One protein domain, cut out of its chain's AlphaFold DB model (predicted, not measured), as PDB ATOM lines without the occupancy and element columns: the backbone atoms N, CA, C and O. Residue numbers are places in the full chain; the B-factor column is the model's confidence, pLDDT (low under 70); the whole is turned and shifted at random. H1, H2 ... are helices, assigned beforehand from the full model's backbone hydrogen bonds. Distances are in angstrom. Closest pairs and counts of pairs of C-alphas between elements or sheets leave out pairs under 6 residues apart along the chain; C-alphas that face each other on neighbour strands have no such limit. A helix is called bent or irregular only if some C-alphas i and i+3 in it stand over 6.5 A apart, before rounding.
ATOM      1  N   TYR A  15     117.083 223.734 155.096       75.12
ATOM      2  CA  TYR A  15     118.245 224.622 155.113       75.12
ATOM      3  C   TYR A  15     119.327 224.214 154.115       75.12
ATOM      4  O   TYR A  15     120.067 225.074 153.645       75.12
ATOM      5  N   ARG A  16     119.412 222.928 153.754       78.00
ATOM      6  CA  ARG A  16     120.343 222.475 152.713       78.00
ATOM      7  C   ARG A  16     119.993 223.109 151.373       78.00
ATOM      8  O   ARG A  16     120.870 223.664 150.724       78.00
ATOM      9  N   ASP A  17     118.711 223.098 151.025       78.19
ATOM     10  CA  ASP A  17     118.223 223.614 149.746       78.19
ATOM     11  C   ASP A  17     118.341 225.142 149.700       78.19
ATOM     12  O   ASP A  17     118.867 225.689 148.736       78.19
ATOM     13  N   LEU A  18     118.003 225.830 150.798       72.31
ATOM     14  CA  LEU A  18     118.200 227.279 150.905       72.31
ATOM     15  C   LEU A  18     119.671 227.700 150.793       72.31
ATOM     16  O   LEU A  18     119.968 228.733 150.193       72.31
ATOM     17  N   LEU A  19     120.600 226.934 151.373       71.50
ATOM     18  CA  LEU A  19     122.033 227.215 151.267       71.50
ATOM     19  C   LEU A  19     122.536 226.966 149.847       71.50
ATOM     20  O   LEU A  19     123.300 227.776 149.330       71.50
ATOM     21  N   ILE A  20     122.079 225.892 149.198       74.38
ATOM     22  CA  ILE A  20     122.412 225.595 147.801       74.38
ATOM     23  C   ILE A  20     121.896 226.706 146.876       74.38
ATOM     24  O   ILE A  20     122.634 227.131 145.985       74.38
ATOM     25  N   ASP A  21     120.690 227.222 147.112       73.44
ATOM     26  CA  ASP A  21     120.109 228.326 146.340       73.44
ATOM     27  C   ASP A  21     120.832 229.652 146.611       73.44
ATOM     28  O   ASP A  21     121.185 230.379 145.682       73.44
ATOM     29  N   THR A  22     121.187 229.921 147.869       68.94
ATOM     30  CA  THR A  22     121.964 231.114 148.248       68.94
ATOM     31  C   THR A  22     123.365 231.098 147.632       68.94
ATOM     32  O   THR A  22     123.821 232.107 147.087       68.94
ATOM     33  N   ILE A  23     124.046 229.947 147.668       67.81
ATOM     34  CA  ILE A  23     125.346 229.749 147.017       67.81
ATOM     35  C   ILE A  23     125.191 229.883 145.504       67.81
ATOM     36  O   ILE A  23     126.090 230.414 144.860       67.81
ATOM     37  N   ARG A  24     124.060 229.448 144.928       70.56
ATOM     38  CA  ARG A  24     123.796 229.495 143.486       70.56
ATOM     39  C   ARG A  24     123.554 230.901 142.949       70.56
ATOM     40  O   ARG A  24     124.025 231.190 141.851       70.56
ATOM     41  N   GLU A  25     122.869 231.753 143.699       76.00
ATOM     42  CA  GLU A  25     122.568 233.124 143.271       76.00
ATOM     43  C   GLU A  25     123.703 234.112 143.564       76.00
ATOM     44  O   GLU A  25     123.900 235.073 142.823       76.00
ATOM     45  N   LYS A  26     124.506 233.868 144.609       72.44
ATOM     46  CA  LYS A  26     125.614 234.749 145.025       72.44
ATOM     47  C   LYS A  26     126.998 234.128 144.790       72.44
ATOM     48  O   LYS A  26     127.947 234.451 145.505       72.44
ATOM     49  N   LYS A  27     127.134 233.265 143.771       69.38
ATOM     50  CA  LYS A  27     128.391 232.562 143.424       69.38
ATOM     51  C   LYS A  27     129.585 233.506 143.286       69.38
ATOM     52  O   LYS A  27     130.671 233.189 143.755       69.38
ATOM     53  N   LEU A  28     129.375 234.660 142.649       68.56
ATOM     54  CA  LEU A  28     130.458 235.553 142.240       68.56
ATOM     55  C   LEU A  28     131.184 236.223 143.432       68.56
ATOM     56  O   LEU A  28     132.397 236.049 143.531       68.56
ATOM     57  N   PRO A  29     130.513 236.902 144.388       78.94
ATOM     58  CA  PRO A  29     131.196 237.495 145.546       78.94
ATOM     59  C   PRO A  29     131.687 236.468 146.582       78.94
ATOM     60  O   PRO A  29     132.728 236.679 147.202       78.94
ATOM     61  N   ILE A  30     130.981 235.345 146.765       81.31
ATOM     62  CA  ILE A  30     131.368 234.311 147.744       81.31
ATOM     63  C   ILE A  30     132.665 233.608 147.308       81.31
ATOM     64  O   ILE A  30     133.555 233.388 148.130       81.31
ATOM     65  N   LEU A  31     132.816 233.317 146.009       79.94
ATOM     66  CA  LEU A  31     134.023 232.692 145.457       79.94
ATOM     67  C   LEU A  31     135.264 233.592 145.586       79.94
ATOM     68  O   LEU A  31     136.359 233.104 145.878       79.94
ATOM     69  N   ILE A  32     135.090 234.907 145.422       84.31
ATOM     70  CA  ILE A  32     136.163 235.895 145.604       84.31
ATOM     71  C   ILE A  32     136.581 235.950 147.080       84.31
ATOM     72  O   ILE A  32     137.773 235.891 147.377       84.31
ATOM     73  N   GLY A  33     135.621 235.980 148.011       87.12
ATOM     74  CA  GLY A  33     135.907 235.995 149.450       87.12
ATOM     75  C   GLY A  33     136.684 234.762 149.926       87.12
ATOM     76  O   GLY A  33     137.673 234.897 150.645       87.12
ATOM     77  N   ILE A  34     136.293 233.567 149.466       90.25
ATOM     78  CA  ILE A  34     137.001 232.316 149.787       90.25
ATOM     79  C   ILE A  34     138.424 232.338 149.212       90.25
ATOM     80  O   ILE A  34     139.370 231.985 149.914       90.25
ATOM     81  N   SER A  35     138.597 232.819 147.976       88.75
ATOM     82  CA  SER A  35     139.919 232.955 147.346       88.75
ATOM     83  C   SER A  35     140.850 233.874 148.146       88.75
ATOM     84  O   SER A  35     142.000 233.518 148.400       88.75
ATOM     85  N   VAL A  36     140.350 235.023 148.614       92.00
ATOM     86  CA  VAL A  36     141.131 235.974 149.427       92.00
ATOM     87  C   VAL A  36     141.517 235.367 150.776       92.00
ATOM     88  O   VAL A  36     142.656 235.523 151.220       92.00
ATOM     89  N   PHE A  37     140.606 234.627 151.410       93.19
ATOM     90  CA  PHE A  37     140.877 233.970 152.689       93.19
ATOM     91  C   PHE A  37     141.939 232.869 152.554       93.19
ATOM     92  O   PHE A  37     142.835 232.769 153.392       93.19
ATOM     93  N   ILE A  38     141.896 232.091 151.467       91.50
ATOM     94  CA  ILE A  38     142.898 231.060 151.158       91.50
ATOM     95  C   ILE A  38     144.272 231.697 150.925       91.50
ATOM     96  O   ILE A  38     145.258 231.244 151.502       91.50
ATOM     97  N   ILE A  39     144.346 232.772 150.135       90.38
ATOM     98  CA  ILE A  39     145.609 233.478 149.862       90.38
ATOM     99  C   ILE A  39     146.176 234.093 151.152       90.38
ATOM    100  O   ILE A  39     147.365 233.937 151.433       90.38
ATOM    101  N   SER A  40     145.332 234.726 151.974       89.19
ATOM    102  CA  SER A  40     145.718 235.280 153.280       89.19
ATOM    103  C   SER A  40     146.238 234.197 154.234       89.19
ATOM    104  O   SER A  40     147.286 234.376 154.858       89.19
ATOM    105  N   TYR A  41     145.572 233.042 154.289       91.19
ATOM    106  CA  TYR A  41     145.990 231.908 155.109       91.19
ATOM    107  C   TYR A  41     147.305 231.282 154.626       91.19
ATOM    108  O   TYR A  41     148.159 230.961 155.449       91.19
ATOM    109  N   ILE A  42     147.522 231.140 153.313       88.94
ATOM    110  CA  ILE A  42     148.798 230.663 152.745       88.94
ATOM    111  C   ILE A  42     149.941 231.625 153.106       88.94
ATOM    112  O   ILE A  42     151.016 231.185 153.515       88.94
ATOM    113  N   PHE A  43     149.700 232.935 153.023       86.75
ATOM    114  CA  PHE A  43     150.694 233.953 153.371       86.75
ATOM    115  C   PHE A  43     151.024 233.949 154.876       86.75
ATOM    116  O   PHE A  43     152.194 233.998 155.260       86.75
ATOM    117  N   LEU A  44     150.005 233.811 155.732       79.75
ATOM    118  CA  LEU A  44     150.163 233.748 157.187       79.75
ATOM    119  C   LEU A  44     150.814 232.430 157.644       79.75
ATOM    120  O   LEU A  44     151.712 232.434 158.484       79.75
ATOM    121  N   SER A  45     150.414 231.301 157.057       77.19
ATOM    122  CA  SER A  45     150.989 229.984 157.361       77.19
ATOM    123  C   SER A  45     152.442 229.864 156.889       77.19
ATOM    124  O   SER A  45     153.281 229.353 157.631       77.19
ATOM    125  N   GLY A  46     152.788 230.413 155.720       72.88
ATOM    126  CA  GLY A  46     154.172 230.474 155.237       72.88
ATOM    127  C   GLY A  46     155.091 231.323 156.124       72.88
ATOM    128  O   GLY A  46     156.249 230.961 156.346       72.88
ATOM    129  N   PHE A  47     154.569 232.416 156.687       75.56
ATOM    130  CA  PHE A  47     155.301 233.280 157.616       75.56
ATOM    131  C   PHE A  47     155.590 232.587 158.959       75.56
ATOM    132  O   PHE A  47     156.693 232.709 159.491       75.56
ATOM    133  N   LEU A  48     154.649 231.788 159.474       64.88
ATOM    134  CA  LEU A  48     154.809 231.093 160.757       64.88
ATOM    135  C   LEU A  48     155.715 229.849 160.686       64.88
ATOM    136  O   LEU A  48     156.291 229.460 161.704       64.88
ATOM    137  N   LEU A  49     155.896 229.236 159.509       59.72
ATOM    138  CA  LEU A  49     156.746 228.043 159.354       59.72
ATOM    139  C   LEU A  49     158.230 228.346 159.077       59.72
ATOM    140  O   LEU A  49     159.066 227.449 159.209       59.72
ATOM    141  N   LYS A  50     158.607 229.586 158.738       58.78
ATOM    142  CA  LYS A  50     159.996 229.908 158.350       58.78
ATOM    143  C   LYS A  50     161.003 229.828 159.513       58.78
ATOM    144  O   LYS A  50     162.190 229.611 159.281       58.78
ATOM    145  N   ASN A  51     160.532 229.909 160.759       58.75
ATOM    146  CA  ASN A  51     161.392 230.045 161.943       58.75
ATOM    147  C   ASN A  51     161.759 228.705 162.615       58.75
ATOM    148  O   ASN A  51     162.464 228.705 163.622       58.75
ATOM    149  N   LYS A  52     161.310 227.557 162.077       53.84
ATOM    150  CA  LYS A  52     161.502 226.228 162.703       53.84
ATOM    151  C   LYS A  52     162.018 225.131 161.756       53.84
ATOM    152  O   LYS A  52     161.916 223.955 162.078       53.84
ATOM    153  N   ILE A  53     162.544 225.474 160.576       52.41
ATOM    154  CA  ILE A  53     162.946 224.467 159.565       52.41
ATOM    155  C   ILE A  53     164.474 224.299 159.445       52.41
ATOM    156  O   ILE A  53     164.942 223.266 158.973       52.41
ATOM    157  N   LEU A  54     165.287 225.225 159.968       51.56
ATOM    158  CA  LEU A  54     166.754 225.073 159.958       51.56
ATOM    159  C   LEU A  54     167.318 224.220 161.114       51.56
ATOM    160  O   LEU A  54     168.522 223.988 161.172       51.56
ATOM    161  N   THR A  55     166.465 223.682 161.988       50.25
ATOM    162  CA  THR A  55     166.851 222.813 163.117       50.25
ATOM    163  C   THR A  55     166.381 221.359 162.982       50.25
ATOM    164  O   THR A  55     166.469 220.606 163.946       50.25
ATOM    165  N   ILE A  56     165.918 220.918 161.800       49.41
ATOM    166  CA  ILE A  56     165.375 219.550 161.609       49.41
ATOM    167  C   ILE A  56     165.972 218.809 160.397       49.41
ATOM    168  O   ILE A  56     165.364 217.892 159.854       49.41
ATOM    169  N   LYS A  57     167.192 219.152 159.960       48.34
ATOM    170  CA  LYS A  57     167.922 218.372 158.938       48.34
ATOM    171  C   LYS A  57     169.189 217.721 159.496       48.34
ATOM    172  O   LYS A  57     170.267 217.898 158.936       48.34
ATOM    173  N   LYS A  58     169.071 216.973 160.604       51.84
ATOM    174  CA  LYS A  58     169.998 215.873 160.953       51.84
ATOM    175  C   LYS A  58     169.501 215.025 162.136       51.84
ATOM    176  O   LYS A  58     170.070 215.081 163.218       51.84
ATOM    177  N   VAL A  59     168.479 214.191 161.944       44.75
ATOM    178  CA  VAL A  59     168.235 213.069 162.870       44.75
ATOM    179  C   VAL A  59     167.857 211.824 162.066       44.75
ATOM    180  O   VAL A  59     166.718 211.675 161.646       44.75
TER     181      VAL A  59
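AT A GLANCE: This is residues 15 to 59 of the 121 residues of the protein "LysM peptidoglycan-binding domain-containing protein" of Candidatus Roizmanbacteria bacterium (UniProt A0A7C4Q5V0). The model is an L of two helices: a short arm, H1, stands about perpendicular to a much longer helix, H2, near the end where H2 begins, and a tail without a named element, residues 53 to 59, follows at the far end of H2. H2 makes most of the length, and apart from the corner nothing packs on it. The printed part has 45 residues with two named helices, H1 then H2, and no named strand; its class is all helix. It is extended, with a radius of gyration of the C-alphas of 18.5 A, and spans 53 by 19 by 11 A.

IN THESE COORDINATES: Find C-alpha 15 at (118.245, 224.622, 155.113); there H1 begins, and it runs through residues 15 to 25, 15.2 A from first to last C-alpha. Pass Lys 26 and look for C-alpha 27 at (128.391, 232.562, 143.424), where H2 begins. H2 holds residues 27 to 52 and covers 38.8 A, ending at C-alpha 52 at (161.502, 226.228, 162.703). H2 is irregular, but only just: C-alphas 48 and 51 are 6.8 A apart.

HOW THE PARTS SIT: Look at Ile 23 and Ile 30, the closest C-alphas of H1 and H2, 7.6 A apart; the helices are close but not clearly touching. Their lines are about perpendicular, at 83 degrees, and their centres are 24.7 A apart. In H1 every O i to N i+4 pair is within hydrogen-bond range; in H2 19 of 22 are. Residues 32 to 59, of which 32 to 52 belong to H2, stand free.

THE WHOLE: The C-alphas farthest apart are those of Leu 18 and Lys 58, at 54.0 A. The link from H1 to H2 is tight, and the printed part has no cut. In the B-factor column you will find a mean pLDDT of 72.9 for the printed part, with residues 22 to 23, 27 to 28 and 48 to 59 under 70.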